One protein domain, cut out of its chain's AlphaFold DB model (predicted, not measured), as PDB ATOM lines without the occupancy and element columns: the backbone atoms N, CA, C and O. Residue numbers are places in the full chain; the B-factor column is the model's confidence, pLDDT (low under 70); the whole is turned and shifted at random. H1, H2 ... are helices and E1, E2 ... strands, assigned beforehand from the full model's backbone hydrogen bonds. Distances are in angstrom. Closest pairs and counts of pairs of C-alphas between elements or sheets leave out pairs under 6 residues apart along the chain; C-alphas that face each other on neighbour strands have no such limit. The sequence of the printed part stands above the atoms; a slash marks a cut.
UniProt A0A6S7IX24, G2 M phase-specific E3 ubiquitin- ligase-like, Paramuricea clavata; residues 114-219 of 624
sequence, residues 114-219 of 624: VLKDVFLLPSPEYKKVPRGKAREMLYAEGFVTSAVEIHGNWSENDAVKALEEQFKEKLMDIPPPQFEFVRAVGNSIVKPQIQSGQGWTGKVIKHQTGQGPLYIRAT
ATOM      1  N   VAL A 114      54.764 -14.090 -19.644       87.88
ATOM      2  CA  VAL A 114      54.426 -15.175 -20.579       87.88
ATOM      3  C   VAL A 114      52.916 -15.290 -20.699       87.88
ATOM      4  O   VAL A 114      52.225 -15.338 -19.689       87.88
ATOM      5  N   LEU A 115      52.412 -15.377 -21.927       90.62
ATOM      6  CA  LEU A 115      50.992 -15.586 -22.193       90.62
ATOM      7  C   LEU A 115      50.664 -17.080 -22.182       90.62
ATOM      8  O   LEU A 115      51.333 -17.871 -22.854       90.62
ATOM      9  N   LYS A 116      49.636 -17.470 -21.428       91.88
ATOM     10  CA  LYS A 116      49.185 -18.860 -21.318       91.88
ATOM     11  C   LYS A 116      47.680 -18.988 -21.455       91.88
ATOM     12  O   LYS A 116      46.929 -18.215 -20.877       91.88
ATOM     13  N   ASP A 117      47.250 -20.031 -22.154       94.25
ATOM     14  CA  ASP A 117      45.890 -20.534 -22.002       94.25
ATOM     15  C   ASP A 117      45.778 -21.224 -20.640       94.25
ATOM     16  O   ASP A 117      46.566 -22.127 -20.338       94.25
ATOM     17  N   VAL A 118      44.811 -20.810 -19.825       96.25
ATOM     18  CA  VAL A 118      44.538 -21.398 -18.511       96.25
ATOM     19  C   VAL A 118      43.228 -22.169 -18.570       96.25
ATOM     20  O   VAL A 118      42.192 -21.611 -18.912       96.25
ATOM     21  N   PHE A 119      43.284 -23.451 -18.227       96.50
ATOM     22  CA  PHE A 119      42.149 -24.365 -18.182       96.50
ATOM     23  C   PHE A 119      41.734 -24.605 -16.733       96.50
ATOM     24  O   PHE A 119      42.526 -25.144 -15.955       96.50
ATOM     25  N   LEU A 120      40.487 -24.282 -16.398       96.62
ATOM     26  CA  LEU A 120      39.846 -24.671 -15.148       96.62
ATOM     27  C   LEU A 120      39.094 -25.991 -15.335       96.62
ATOM     28  O   LEU A 120      38.112 -26.083 -16.061       96.62
ATOM     29  N   LEU A 121      39.558 -27.039 -14.662       95.69
ATOM     30  CA  LEU A 121      38.906 -28.342 -14.664       95.69
ATOM     31  C   LEU A 121      37.794 -28.345 -13.599       95.69
ATOM     32  O   LEU A 121      38.105 -28.143 -12.422       95.69
ATOM     33  N   PRO A 122      36.524 -28.585 -13.978       92.12
ATOM     34  CA  PRO A 122      35.360 -28.272 -13.141       92.12
ATOM     35  C   PRO A 122      35.109 -29.255 -11.991       92.12
ATOM     36  O   PRO A 122      34.201 -29.033 -11.199       92.12
ATOM     37  N   SER A 123      35.876 -30.346 -11.893       89.62
ATOM     38  CA  SER A 123      35.688 -31.383 -10.874       89.62
ATOM     39  C   SER A 123      37.027 -31.837 -10.282       89.62
ATOM     40  O   SER A 123      37.982 -32.036 -11.044       89.62
ATOM     41  N   PRO A 124      37.115 -32.095  -8.962       88.88
ATOM     42  CA  PRO A 124      38.299 -32.690  -8.342       88.88
ATOM     43  C   PRO A 124      38.614 -34.093  -8.886       88.88
ATOM     44  O   PRO A 124      39.767 -34.530  -8.842       88.88
ATOM     45  N   GLU A 125      37.626 -34.789  -9.457       88.38
ATOM     46  CA  GLU A 125      37.796 -36.119 -10.056       88.38
ATOM     47  C   GLU A 125      38.252 -36.074 -11.525       88.38
ATOM     48  O   GLU A 125      38.502 -37.115 -12.140       88.38
ATOM     49  N   TYR A 126      38.451 -34.878 -12.086       90.00
ATOM     50  CA  TYR A 126      38.917 -34.701 -13.456       90.00
ATOM     51  C   TYR A 126      40.375 -35.175 -13.610       90.00
ATOM     52  O   TYR A 126      41.329 -34.489 -13.218       90.00
ATOM     53  N   LYS A 127      40.554 -36.376 -14.180       87.88
ATOM     54  CA  LYS A 127      41.851 -37.079 -14.280       87.88
ATOM     55  C   LYS A 127      42.423 -37.212 -15.693       87.88
ATOM     56  O   LYS A 127      43.575 -37.610 -15.814       87.88
ATOM     57  N   LYS A 128      41.673 -36.928 -16.760       89.00
ATOM     58  CA  LYS A 128      42.138 -37.103 -18.155       89.00
ATOM     59  C   LYS A 128      42.400 -35.766 -18.824       89.00
ATOM     60  O   LYS A 128      41.693 -34.819 -18.550       89.00
ATOM     61  N   VAL A 129      43.371 -35.665 -19.724       91.38
ATOM     62  CA  VAL A 129      43.626 -34.405 -20.449       91.38
ATOM     63  C   VAL A 129      42.453 -34.097 -21.402       91.38
ATOM     64  O   VAL A 129      42.102 -34.973 -22.197       91.38
ATOM     65  N   PRO A 130      41.844 -32.890 -21.375       90.00
ATOM     66  CA  PRO A 130      40.744 -32.542 -22.277       90.00
ATOM     67  C   PRO A 130      41.211 -32.502 -23.741       90.00
ATOM     68  O   PRO A 130      42.153 -31.790 -24.090       90.00
ATOM     69  N   ARG A 131      40.539 -33.262 -24.614       85.12
ATOM     70  CA  ARG A 131      40.792 -33.321 -26.067       85.12
ATOM     71  C   ARG A 131      39.471 -33.347 -26.842       85.12
ATOM     72  O   ARG A 131      38.443 -33.736 -26.290       85.12
ATOM     73  N   GLY A 132      39.504 -32.959 -28.120       87.12
ATOM     74  CA  GLY A 132      38.328 -32.969 -29.002       87.12
ATOM     75  C   GLY A 132      37.137 -32.218 -28.396       87.12
ATOM     76  O   GLY A 132      37.312 -31.123 -27.866       87.12
ATOM     77  N   LYS A 133      35.955 -32.850 -28.393       73.25
ATOM     78  CA  LYS A 133      34.709 -32.278 -27.846       73.25
ATOM     79  C   LYS A 133      34.814 -31.831 -26.386       73.25
ATOM     80  O   LYS A 133      34.233 -30.824 -26.017       73.25
ATOM     81  N   ALA A 134      35.571 -32.547 -25.547       79.88
ATOM     82  CA  ALA A 134      35.748 -32.151 -24.147       79.88
ATOM     83  C   ALA A 134      36.540 -30.841 -24.022       79.88
ATOM     84  O   ALA A 134      36.260 -30.032 -23.146       79.88
ATOM     85  N   ARG A 135      37.511 -30.613 -24.917       89.56
ATOM     86  CA  ARG A 135      38.240 -29.342 -24.988       89.56
ATOM     87  C   ARG A 135      37.324 -28.229 -25.497       89.56
ATOM     88  O   ARG A 135      37.304 -27.169 -24.893       89.56
ATOM     89  N   GLU A 136      36.565 -28.487 -26.558       82.94
ATOM     90  CA  GLU A 136      35.590 -27.550 -27.136       82.94
ATOM     91  C   GLU A 136      34.544 -27.086 -26.110       82.94
ATOM     92  O   GLU A 136      34.337 -25.886 -25.964       82.94
ATOM     93  N   MET A 137      33.973 -28.010 -25.326       86.12
ATOM     94  CA  MET A 137      33.018 -27.675 -24.261       86.12
ATOM     95  C   MET A 137      33.625 -26.760 -23.194       86.12
ATOM     96  O   MET A 137      32.984 -25.801 -22.791       86.12
ATOM     97  N   LEU A 138      34.871 -26.992 -22.765       89.62
ATOM     98  CA  LEU A 138      35.507 -26.110 -21.777       89.62
ATOM     99  C   LEU A 138      35.684 -24.676 -22.304       89.62
ATOM    100  O   LEU A 138      35.567 -23.735 -21.523       89.62
ATOM    101  N   TYR A 139      35.934 -24.498 -23.607       88.81
ATOM    102  CA  TYR A 139      35.958 -23.165 -24.218       88.81
ATOM    103  C   TYR A 139      34.560 -22.540 -24.276       88.81
ATOM    104  O   TYR A 139      34.413 -21.377 -23.912       88.81
ATOM    105  N   ALA A 140      33.549 -23.298 -24.711       86.31
ATOM    106  CA  ALA A 140      32.173 -22.807 -24.835       86.31
ATOM    107  C   ALA A 140      31.583 -22.372 -23.481       86.31
ATOM    108  O   ALA A 140      30.929 -21.340 -23.394       86.31
ATOM    109  N   GLU A 141      31.886 -23.121 -22.422       85.69
ATOM    110  CA  GLU A 141      31.339 -22.932 -21.074       85.69
ATOM    111  C   GLU A 141      32.138 -21.938 -20.204       85.69
ATOM    112  O   GLU A 141      31.856 -21.767 -19.011       85.69
ATOM    113  N   GLY A 142      33.166 -21.294 -20.768       89.69
ATOM    114  CA  GLY A 142      33.982 -20.297 -20.063       89.69
ATOM    115  C   GLY A 142      34.925 -20.880 -19.005       89.69
ATOM    116  O   GLY A 142      35.325 -20.186 -18.074       89.69
ATOM    117  N   PHE A 143      35.301 -22.155 -19.131       94.38
ATOM    118  CA  PHE A 143      36.314 -22.802 -18.286       94.38
ATOM    119  C   PHE A 143      37.739 -22.658 -18.844       94.38
ATOM    120  O   PHE A 143      38.679 -23.258 -18.317       94.38
ATOM    121  N   VAL A 144      37.924 -21.875 -19.910       95.94
ATOM    122  CA  VAL A 144      39.238 -21.573 -20.484       95.94
ATOM    123  C   VAL A 144      39.380 -20.078 -20.707       95.94
ATOM    124  O   VAL A 144      38.573 -19.477 -21.411       95.94
ATOM    125  N   THR A 145      40.460 -19.509 -20.179       95.44
ATOM    126  CA  THR A 145      40.864 -18.132 -20.468       95.44
ATOM    127  C   THR A 145      42.142 -18.161 -21.289       95.44
ATOM    128  O   THR A 145      43.168 -18.676 -20.837       95.44
ATOM    129  N   SER A 146      42.081 -17.639 -22.514       92.38
ATOM    130  CA  SER A 146      43.234 -17.588 -23.415       92.38
ATOM    131  C   SER A 146      44.122 -16.378 -23.154       92.38
ATOM    132  O   SER A 146      43.636 -15.307 -22.798       92.38
ATOM    133  N   ALA A 147      45.425 -16.550 -23.387       88.62
ATOM    134  CA  ALA A 147      46.430 -15.489 -23.280       88.62
ATOM    135  C   ALA A 147      46.461 -14.747 -21.919       88.62
ATOM    136  O   ALA A 147      46.607 -13.529 -21.871       88.62
ATOM    137  N   VAL A 148      46.376 -15.480 -20.803       93.06
ATOM    138  CA  VAL A 148      46.596 -14.934 -19.454       93.06
ATOM    139  C   VAL A 148      48.072 -14.577 -19.274       93.06
ATOM    140  O   VAL A 148      48.948 -15.416 -19.490       93.06
ATOM    141  N   GLU A 149      48.346 -13.342 -18.859       93.25
ATOM    142  CA  GLU A 149      49.691 -12.856 -18.539       93.25
ATOM    143  C   GLU A 149      50.186 -13.456 -17.219       93.25
ATOM    144  O   GLU A 149      49.709 -13.111 -16.144       93.25
ATOM    145  N   ILE A 150      51.170 -14.352 -17.292       91.19
ATOM    146  CA  ILE A 150      51.879 -14.896 -16.133       91.19
ATOM    147  C   ILE A 150      53.193 -14.141 -15.973       91.19
ATOM    148  O   ILE A 150      54.068 -14.213 -16.839       91.19
ATOM    149  N   HIS A 151      53.358 -13.447 -14.849       91.31
ATOM    150  CA  HIS A 151      54.571 -12.683 -14.576       91.31
ATOM    151  C   HIS A 151      55.544 -13.509 -13.730       91.31
ATOM    152  O   HIS A 151      55.190 -14.025 -12.670       91.31
ATOM    153  N   GLY A 152      56.802 -13.607 -14.158       85.69
ATOM    154  CA  GLY A 152      57.825 -14.400 -13.472       85.69
ATOM    155  C   GLY A 152      58.194 -13.890 -12.075       85.69
ATOM    156  O   GLY A 152      58.727 -14.648 -11.268       85.69
ATOM    157  N   ASN A 153      57.858 -12.649 -11.722       87.69
ATOM    158  CA  ASN A 153      58.067 -12.099 -10.381       87.69
ATOM    159  C   ASN A 153      56.922 -12.384  -9.391       87.69
ATOM    160  O   ASN A 153      57.018 -11.947  -8.244       87.69
ATOM    161  N   TRP A 154      55.851 -13.073  -9.798       93.06
ATOM    162  CA  TRP A 154      54.725 -13.373  -8.912       93.06
ATOM    163  C   TRP A 154      55.116 -14.276  -7.742       93.06
ATOM    164  O   TRP A 154      55.728 -15.334  -7.931       93.06
ATOM    165  N   SER A 155      54.682 -13.890  -6.539       91.88
ATOM    166  CA  SER A 155      54.597 -14.819  -5.414       91.88
ATOM    167  C   SER A 155      53.450 -15.813  -5.625       91.88
ATOM    168  O   SER A 155      52.579 -15.605  -6.470       91.88
ATOM    169  N   GLU A 156      53.421 -16.893  -4.846       90.75
ATOM    170  CA  GLU A 156      52.318 -17.864  -4.897       90.75
ATOM    171  C   GLU A 156      50.957 -17.209  -4.624       90.75
ATOM    172  O   GLU A 156      49.986 -17.481  -5.323       90.75
ATOM    173  N   ASN A 157      50.901 -16.260  -3.688       92.12
ATOM    174  CA  ASN A 157      49.674 -15.522  -3.393       92.12
ATOM    175  C   ASN A 157      49.235 -14.620  -4.554       92.12
ATOM    176  O   ASN A 157      48.036 -14.461  -4.774       92.12
ATOM    177  N   ASP A 158      50.180 -14.018  -5.281       92.31
ATOM    178  CA  ASP A 158      49.861 -13.167  -6.434       92.31
ATOM    179  C   ASP A 158      49.335 -14.010  -7.595       92.31
ATOM    180  O   ASP A 158      48.333 -13.650  -8.208       92.31
ATOM    181  N   ALA A 159      49.963 -15.163  -7.845       91.69
ATOM    182  CA  ALA A 159      49.530 -16.098  -8.873       91.69
ATOM    183  C   ALA A 159      48.134 -16.663  -8.581       91.69
ATOM    184  O   ALA A 159      47.285 -16.681  -9.468       91.69
ATOM    185  N   VAL A 160      47.874 -17.080  -7.336       93.75
ATOM    186  CA  VAL A 160      46.553 -17.576  -6.927       93.75
ATOM    187  C   VAL A 160      45.496 -16.490  -7.110       93.75
ATOM    188  O   VAL A 160      44.528 -16.724  -7.824       93.75
ATOM    189  N   LYS A 161      45.714 -15.277  -6.584       92.69
ATOM    190  CA  LYS A 161      44.756 -14.166  -6.735       92.69
ATOM    191  C   LYS A 161      44.490 -13.802  -8.193       92.69
ATOM    192  O   LYS A 161      43.347 -13.540  -8.555       92.69
ATOM    193  N   ALA A 162      45.532 -13.764  -9.024       93.06
ATOM    194  CA  ALA A 162      45.392 -13.434 -10.438       93.06
ATOM    195  C   ALA A 162      44.514 -14.457 -11.170       93.06
ATOM    196  O   ALA A 162      43.675 -14.065 -11.978       93.06
ATOM    197  N   LEU A 163      44.679 -15.749 -10.863       94.25
ATOM    198  CA  LEU A 163      43.899 -16.834 -11.460       94.25
ATOM    199  C   LEU A 163      42.485 -16.953 -10.871       94.25
ATOM    200  O   LEU A 163      41.554 -17.235 -11.621       94.25
ATOM    201  N   GLU A 164      42.298 -16.694  -9.574       93.69
ATOM    202  CA  GLU A 164      40.968 -16.608  -8.954       93.69
ATOM    203  C   GLU A 164      40.129 -15.505  -9.612       93.69
ATOM    204  O   GLU A 164      38.957 -15.723  -9.912       93.69
ATOM    205  N   GLU A 165      40.730 -14.351  -9.925       92.75
ATOM    206  CA  GLU A 165      40.021 -13.269 -10.617       92.75
ATOM    207  C   GLU A 165      39.634 -13.659 -12.058       92.75
ATOM    208  O   GLU A 165      38.564 -13.257 -12.511       92.75
ATOM    209  N   GLN A 166      40.430 -14.488 -12.759       93.00
ATOM    210  CA  GLN A 166      40.079 -14.963 -14.113       93.00
ATOM    211  C   GLN A 166      38.823 -15.842 -14.134       93.00
ATOM    212  O   GLN A 166      38.104 -15.846 -15.128       93.00
ATOM    213  N   PHE A 167      38.561 -16.590 -13.059       94.38
ATOM    214  CA  PHE A 167      37.448 -17.544 -12.974       94.38
ATOM    215  C   PHE A 167      36.486 -17.224 -11.829       94.38
ATOM    216  O   PHE A 167      35.802 -18.110 -11.315       94.38
ATOM    217  N   LYS A 168      36.416 -15.953 -11.432       90.69
ATOM    218  CA  LYS A 168      35.659 -15.480 -10.269       90.69
ATOM    219  C   LYS A 168      34.208 -15.940 -10.268       90.69
ATOM    220  O   LYS A 168      33.701 -16.356  -9.234       90.69
ATOM    221  N   GLU A 169      33.561 -15.909 -11.431       88.25
ATOM    222  CA  GLU A 169      32.173 -16.349 -11.585       88.25
ATOM    223  C   GLU A 169      32.002 -17.857 -11.367       88.25
ATOM    224  O   GLU A 169      31.014 -18.290 -10.789       88.25
ATOM    225  N   LYS A 170      32.990 -18.666 -11.763       89.19
ATOM    226  CA  LYS A 170      32.948 -20.128 -11.622       89.19
ATOM    227  C   LYS A 170      33.404 -20.606 -10.241       89.19
ATOM    228  O   LYS A 170      33.024 -21.691  -9.810       89.19
ATOM    229  N   LEU A 171      34.236 -19.822  -9.557       89.94
ATOM    230  CA  LEU A 171      34.841 -20.178  -8.271       89.94
ATOM    231  C   LEU A 171      34.143 -19.540  -7.059       89.94
ATOM    232  O   LEU A 171      34.510 -19.868  -5.931       89.94
ATOM    233  N   MET A 172      33.149 -18.659  -7.253       85.94
ATOM    234  CA  MET A 172      32.533 -17.882  -6.162       85.94
ATOM    235  C   MET A 172      31.959 -18.742  -5.025       85.94
ATOM    236  O   MET A 172      32.050 -18.352  -3.861       85.94
ATOM    237  N   ASP A 173      31.444 -19.928  -5.355       84.44
ATOM    238  CA  ASP A 173      30.819 -20.852  -4.401       84.44
ATOM    239  C   ASP A 173      31.785 -21.918  -3.855       84.44
ATOM    240  O   ASP A 173      31.409 -22.757  -3.027       84.44
ATOM    241  N   ILE A 174      33.054 -21.897  -4.284       86.50
ATOM    242  CA  ILE A 174      34.078 -22.824  -3.799       86.50
ATOM    243  C   ILE A 174      34.841 -22.179  -2.635       86.50
ATOM    244  O   ILE A 174      35.400 -21.089  -2.784       86.50
ATOM    245  N   PRO A 175      34.922 -22.835  -1.462       85.00
ATOM    246  CA  PRO A 175      35.713 -22.314  -0.358       85.00
ATOM    247  C   PRO A 175      37.221 -22.427  -0.646       85.00
ATOM    248  O   PRO A 175      37.645 -23.381  -1.298       85.00
ATOM    249  N   PRO A 176      38.054 -21.518  -0.109       84.50
ATOM    250  CA  PRO A 176      39.504 -21.598  -0.249       84.50
ATOM    251  C   PRO A 176      40.101 -22.886   0.362       84.50
ATOM    252  O   PRO A 176      39.681 -23.283   1.454       84.50
ATOM    253  N   PRO A 177      41.122 -23.503  -0.267       85.75
ATOM    254  CA  PRO A 177      41.640 -23.177  -1.597       85.75
ATOM    255  C   PRO A 177      40.624 -23.547  -2.687       85.75
ATOM    256  O   PRO A 177      40.106 -24.664  -2.704       85.75
ATOM    257  N   GLN A 178      40.339 -22.608  -3.594       89.94
ATOM    258  CA  GLN A 178      39.269 -22.764  -4.589       89.94
ATOM    259  C   GLN A 178      39.656 -23.738  -5.709       89.94
ATOM    260  O   GLN A 178      38.823 -24.458  -6.260       89.94
ATOM    261  N   PHE A 179      40.949 -23.811  -6.015       95.31
ATOM    262  CA  PHE A 179      41.513 -24.746  -6.971       95.31
ATOM    263  C   PHE A 179      42.881 -25.244  -6.503       95.31
ATOM    264  O   PHE A 179      43.500 -24.705  -5.588       95.31
ATOM    265  N   GLU A 180      43.366 -26.276  -7.177       93.44
ATOM    266  CA  GLU A 180      44.728 -26.772  -7.082       93.44
ATOM    267  C   GLU A 180      45.394 -26.765  -8.457       93.44
ATOM    268  O   GLU A 180      44.758 -26.996  -9.486       93.44
ATOM    269  N   PHE A 181      46.697 -26.517  -8.490       94.00
ATOM    270  CA  PHE A 181      47.464 -26.581  -9.725       94.00
ATOM    271  C   PHE A 181      47.762 -28.032 -10.113       94.00
ATOM    272  O   PHE A 181      48.189 -28.849  -9.291       94.00
ATOM    273  N   VAL A 182      47.577 -28.347 -11.392       93.56
ATOM    274  CA  VAL A 182      47.795 -29.685 -11.950       93.56
ATOM    275  C   VAL A 182      48.514 -29.586 -13.294       93.56
ATOM    276  O   VAL A 182      48.606 -28.518 -13.894       93.56
ATOM    277  N   ARG A 183      49.055 -30.699 -13.791       90.50
ATOM    278  CA  ARG A 183      49.683 -30.741 -15.119       90.50
ATOM    279  C   ARG A 183      49.265 -31.961 -15.919       90.50
ATOM    280  O   ARG A 183      48.925 -33.003 -15.362       90.50
ATOM    281  N   ALA A 184      49.352 -31.830 -17.236       90.12
ATOM    282  CA  ALA A 184      49.210 -32.949 -18.151       90.12
ATOM    283  C   ALA A 184      50.497 -33.792 -18.179       90.12
ATOM    284  O   ALA A 184      51.601 -33.257 -18.315       90.12
ATOM    285  N   VAL A 185      50.340 -35.111 -18.078       85.44
ATOM    286  CA  VAL A 185      51.381 -36.117 -18.319       85.44
ATOM    287  C   VAL A 185      50.754 -37.221 -19.169       85.44
ATOM    288  O   VAL A 185      49.876 -37.956 -18.713       85.44
ATOM    289  N   GLY A 186      51.144 -37.295 -20.444       86.19
ATOM    290  CA  GLY A 186      50.506 -38.177 -21.422       86.19
ATOM    291  C   GLY A 186      49.010 -37.871 -21.590       86.19
ATOM    292  O   GLY A 186      48.626 -36.791 -22.045       86.19
ATOM    293  N   ASN A 187      48.156 -38.830 -21.223       84.56
ATOM    294  CA  ASN A 187      46.694 -38.693 -21.272       84.56
ATOM    295  C   ASN A 187      46.063 -38.328 -19.917       84.56
ATOM    296  O   ASN A 187      44.838 -38.204 -19.844       84.56
ATOM    297  N   SER A 188      46.868 -38.133 -18.871       89.25
ATOM    298  CA  SER A 188      46.396 -37.965 -17.494       89.25
ATOM    299  C   SER A 188      46.720 -36.582 -16.924       89.25
ATOM    300  O   SER A 188      47.715 -35.956 -17.284       89.25
ATOM    301  N   ILE A 189      45.870 -36.118 -16.012       92.44
ATOM    302  CA  ILE A 189      46.039 -34.914 -15.203       92.44
ATOM    303  C   ILE A 189      46.553 -35.343 -13.832       92.44
ATOM    304  O   ILE A 189      45.886 -36.083 -13.105       92.44
ATOM    305  N   VAL A 190      47.748 -34.876 -13.485       89.75
ATOM    306  CA  VAL A 190      48.483 -35.300 -12.293       89.75
ATOM    307  C   VAL A 190      48.873 -34.072 -11.473       89.75
ATOM    308  O   VAL A 190      49.178 -33.014 -12.026       89.75
ATOM    309  N   LYS A 191      48.874 -34.211 -10.143       89.25
ATOM    310  CA  LYS A 191      49.443 -33.199  -9.248       89.25
ATOM    311  C   LYS A 191      50.966 -33.221  -9.384       89.25
ATOM    312  O   LYS A 191      51.564 -34.268  -9.135       89.25
ATOM    313  N   PRO A 192      51.610 -32.120  -9.783       85.69
ATOM    314  CA  PRO A 192      53.058 -32.100  -9.899       85.69
ATOM    315  C   PRO A 192      53.705 -32.106  -8.515       85.69
ATOM    316  O   PRO A 192      53.205 -31.503  -7.566       85.69
ATOM    317  N   GLN A 193      54.842 -32.788  -8.420       82.81
ATOM    318  CA  GLN A 193      55.687 -32.764  -7.236       82.81
ATOM    319  C   GLN A 193      56.629 -31.567  -7.338       82.81
ATOM    320  O   GLN A 193      57.469 -31.502  -8.235       82.81
ATOM    321  N   ILE A 194      56.459 -30.606  -6.437       82.38
ATOM    322  CA  ILE A 194      57.343 -29.446  -6.311       82.38
ATOM    323  C   ILE A 194      58.322 -29.722  -5.167       82.38
ATOM    324  O   ILE A 194      57.951 -30.315  -4.154       82.38
ATOM    325  N   GLN A 195      59.583 -29.317  -5.339       80.94
ATOM    326  CA  GLN A 195      60.623 -29.474  -4.325       80.94
ATOM    327  C   GLN A 195      60.205 -28.808  -3.003       80.94
ATOM    328  O   GLN A 195      59.728 -27.673  -2.994       80.94
ATOM    329  N   SER A 196      60.426 -29.493  -1.877       69.62
ATOM    330  CA  SER A 196      60.104 -28.989  -0.538       69.62
ATOM    331  C   SER A 196      60.676 -27.586  -0.304       69.62
ATOM    332  O   SER A 196      61.887 -27.385  -0.378       69.62
ATOM    333  N   GLY A 197      59.799 -26.622  -0.009       73.75
ATOM    334  CA  GLY A 197      60.154 -25.213   0.202       73.75
ATOM    335  C   GLY A 197      59.935 -24.297  -1.009       73.75
ATOM    336  O   GLY A 197      60.064 -23.085  -0.860       73.75
ATOM    337  N   GLN A 198      59.569 -24.836  -2.177       76.75
ATOM    338  CA  GLN A 198      59.081 -24.049  -3.313       76.75
ATOM    339  C   GLN A 198      57.548 -24.081  -3.387       76.75
ATOM    340  O   GLN A 198      56.932 -25.135  -3.242       76.75
ATOM    341  N   GLY A 199      56.944 -22.914  -3.621       84.44
ATOM    342  CA  GLY A 199      55.512 -22.754  -3.892       84.44
ATOM    343  C   GLY A 199      55.233 -22.461  -5.367       84.44
ATOM    344  O   GLY A 199      56.161 -22.319  -6.174       84.44
ATOM    345  N   TRP A 200      53.960 -22.308  -5.723       89.56
ATOM    346  CA  TRP A 200      53.513 -21.970  -7.081       89.56
ATOM    347  C   TRP A 200      53.774 -20.505  -7.470       89.56
ATOM    348  O   TRP A 200      52.866 -19.729  -7.744       89.56
ATOM    349  N   THR A 201      55.047 -20.111  -7.501       91.81
ATOM    350  CA  THR A 201      55.485 -18.783  -7.966       91.81
ATOM    351  C   THR A 201      55.391 -18.656  -9.487       91.81
ATOM    352  O   THR A 201      55.395 -19.659 -10.203       91.81
ATOM    353  N   GLY A 202      55.402 -17.426 -10.009       87.88
ATOM    354  CA  GLY A 202      55.365 -17.170 -11.453       87.88
ATOM    355  C   GLY A 202      56.465 -17.898 -12.237       87.88
ATOM    356  O   GLY A 202      56.202 -18.464 -13.299       87.88
ATOM    357  N   LYS A 203      57.683 -17.987 -11.678       87.75
ATOM    358  CA  LYS A 203      58.789 -18.767 -12.273       87.75
ATOM    359  C   LYS A 203      58.490 -20.263 -12.316       87.75
ATOM    360  O   LYS A 203      58.764 -20.907 -13.325       87.75
ATOM    361  N   VAL A 204      57.921 -20.810 -11.239       89.19
ATOM    362  CA  VAL A 204      57.568 -22.235 -11.148       89.19
ATOM    363  C   VAL A 204      56.422 -22.565 -12.101       89.19
ATOM    364  O   VAL A 204      56.504 -23.564 -12.806       89.19
ATOM    365  N   ILE A 205      55.406 -21.703 -12.210       89.75
ATOM    366  CA  ILE A 205      54.308 -21.851 -13.179       89.75
ATOM    367  C   ILE A 205      54.853 -21.840 -14.613       89.75
ATOM    368  O   ILE A 205      54.538 -22.737 -15.399       89.75
ATOM    369  N   LYS A 206      55.716 -20.873 -14.951       85.81
ATOM    370  CA  LYS A 206      56.374 -20.773 -16.265       85.81
ATOM    371  C   LYS A 206      57.184 -22.030 -16.593       85.81
ATOM    372  O   LYS A 206      57.077 -22.554 -17.696       85.81
ATOM    373  N   HIS A 207      57.937 -22.549 -15.625       84.69
ATOM    374  CA  HIS A 207      58.714 -23.776 -15.788       84.69
ATOM    375  C   HIS A 207      57.828 -25.025 -15.945       84.69
ATOM    376  O   HIS A 207      58.038 -25.822 -16.855       84.69
ATOM    377  N   GLN A 208      56.806 -25.190 -15.097       80.50
ATOM    378  CA  GLN A 208      55.948 -26.383 -15.085       80.50
ATOM    379  C   GLN A 208      55.014 -26.482 -16.299       80.50
ATOM    380  O   GLN A 208      54.621 -27.587 -16.672       80.50
ATOM    381  N   THR A 209      54.658 -25.354 -16.919       76.19
ATOM    382  CA  THR A 209      53.742 -25.318 -18.075       76.19
ATOM    383  C   THR A 209      54.444 -25.383 -19.432       76.19
ATOM    384  O   THR A 209      53.785 -25.652 -20.437       76.19
ATOM    385  N   GLY A 210      55.770 -25.205 -19.496       70.31
ATOM    386  CA  GLY A 210      56.549 -25.327 -20.736       70.31
ATOM    387  C   GLY A 210      55.984 -24.465 -21.873       70.31
ATOM    388  O   GLY A 210      55.711 -23.288 -21.663       70.31
ATOM    389  N   GLN A 211      55.746 -25.046 -23.056       67.88
ATOM    390  CA  GLN A 211      55.017 -24.416 -24.178       67.88
ATOM    391  C   GLN A 211      53.493 -24.678 -24.149       67.88
ATOM    392  O   GLN A 211      52.740 -24.075 -24.905       67.88
ATOM    393  N   GLY A 212      53.009 -25.541 -23.252       81.19
ATOM    394  CA  GLY A 212      51.602 -25.946 -23.170       81.19
ATOM    395  C   GLY A 212      50.724 -25.037 -22.296       81.19
ATOM    396  O   GLY A 212      51.227 -24.085 -21.691       81.19
ATOM    397  N   PRO A 213      49.410 -25.318 -22.219       92.06
ATOM    398  CA  PRO A 213      48.484 -24.592 -21.352       92.06
ATOM    399  C   PRO A 213      48.736 -24.877 -19.863       92.06
ATOM    400  O   PRO A 213      49.262 -25.929 -19.489       92.06
ATOM    401  N   LEU A 214      48.310 -23.945 -19.012       94.56
ATOM    402  CA  LEU A 214      48.242 -24.126 -17.565       94.56
ATOM    403  C   LEU A 214      46.927 -24.823 -17.202       94.56
ATOM    404  O   LEU A 214      45.867 -24.389 -17.639       94.56
ATOM    405  N   TYR A 215      46.981 -25.866 -16.375       95.56
ATOM    406  CA  TYR A 215      45.784 -26.514 -15.844       95.56
ATOM    407  C   TYR A 215      45.645 -26.232 -14.346       95.56
ATOM    408  O   TYR A 215      46.573 -26.442 -13.564       95.56
ATOM    409  N   ILE A 216      44.454 -25.808 -13.944       95.94
ATOM    410  CA  ILE A 216      44.021 -25.740 -12.550       95.94
ATOM    411  C   ILE A 216      42.773 -26.604 -12.393       95.94
ATOM    412  O   ILE A 216      41.990 -26.755 -13.327       95.94
ATOM    413  N   ARG A 217      42.593 -27.225 -11.232       95.25
ATOM    414  CA  ARG A 217      41.468 -28.118 -10.953       95.25
ATOM    415  C   ARG A 217      40.701 -27.625  -9.743       95.25
ATOM    416  O   ARG A 217      41.303 -27.393  -8.701       95.25
ATOM    417  N   ALA A 218      39.392 -27.477  -9.884       94.00
ATOM    418  CA  ALA A 218      38.522 -27.072  -8.793       94.00
ATOM    419  C   ALA A 218      38.598 -28.079  -7.632       94.00
ATOM    420  O   ALA A 218      38.656 -29.293  -7.847       94.00
ATOM    421  N   THR A 219      38.610 -27.587  -6.391       92.38
ATOM    422  CA  THR A 219      38.639 -28.459  -5.199       92.38
ATOM    423  C   THR A 219      37.270 -29.050  -4.861       92.38
ATOM    424  O   THR A 219      37.181 -30.002  -4.082       92.38
TER     425      THR A 219
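This is residues 114 to 219 of the 624 residues of the protein "G2 M phase-specific E3 ubiquitin- ligase-like" of Paramuricea clavata (UniProt A0A6S7IX24). A single strongly twisted sheet of five strands runs through the domain, with E1 and E5 side by side near its middle; H2 and H4 pack on one side of it, H2 along the E2 end and H4 reaching from E2 and E1 to E3. H1 packs across E1 near the start of E2, and the little hairpin of E3 and E4 makes the other end of the sheet. The printed part has 106 residues with four named helices and five named strands, in the order E1 H1 E2 H2 H3 E3 E4 H4 E5; the sheet's order is E2 E1 E5 E3 E4, mixed, and the class is mixed, helices and strands. It is compact, with a radius of gyration of the C-alphas of 12.9 A, and spans 36 by 31 by 24 A.

Find C-alpha 114 at (54.426, -15.175, -20.579); from there E1, residues 114 to 121, runs 21.2 A. Next come H1, residues 133 to 140, and E2, residues 144 to 151, 18.7 A long, which bends by 66 degrees at residue 147. H2, residues 156 to 166, covers 15.6 A from C-alpha 156 at (52.318, -17.864, -4.897), and H3 is residues 168 to 171. Read on to E3, residues 179 to 185, 18.9 A, E4, residues 188 to 190, and H4, residues 202 to 209. E5, residues 214 to 218, runs 13.4 A and ends at C-alpha 218, (38.522, -27.072, -8.793).

Start at E1: it is antiparallel to E2, with N 116 and O 148 2.9 A apart, and parallel to E5, with N 119 and O 214 2.8 A apart. E5 and E3 are antiparallel, N 180 to O 217 being 2.8 A; the hairpin E3 and E4 has N 183 and O 190 at 2.9 A. These N and O pairs are within hydrogen-bond range. E2, H2 H3, E3 and E4, H4, E5 are split strand-helix-strand units, other strands lying between their two strands, each with a right-handed crossover. H2 and H4 on one face of the sheet make two layers. The closest C-alphas of H4 and E2 are those of Gly 202 and His 151, 5.5 A. H2 and H4 are close but not clearly touching, Ala 159 and Gly 202 having the closest C-alphas, 6.5 A. H1 is on the sheet at a height of 9.6 A, across the strands at 78 degrees to E1 on the local plane. H3 only grazes the sheet with residues 170 to 171. In H1, H2 and H4 every O i to N i+4 pair is within hydrogen-bond range; H3 is too short for one, and its one O i to N i+3 pair is out of range.

The C-alphas farthest apart are those of Lys 133 and Gly 197, 38.5 A. The printed part has no cut. Look for the long links from E1 to H1 and from E4 to H4, 11 residues each. The mean pLDDT of the printed part is 88.7; residues 196 and 211 are under 70.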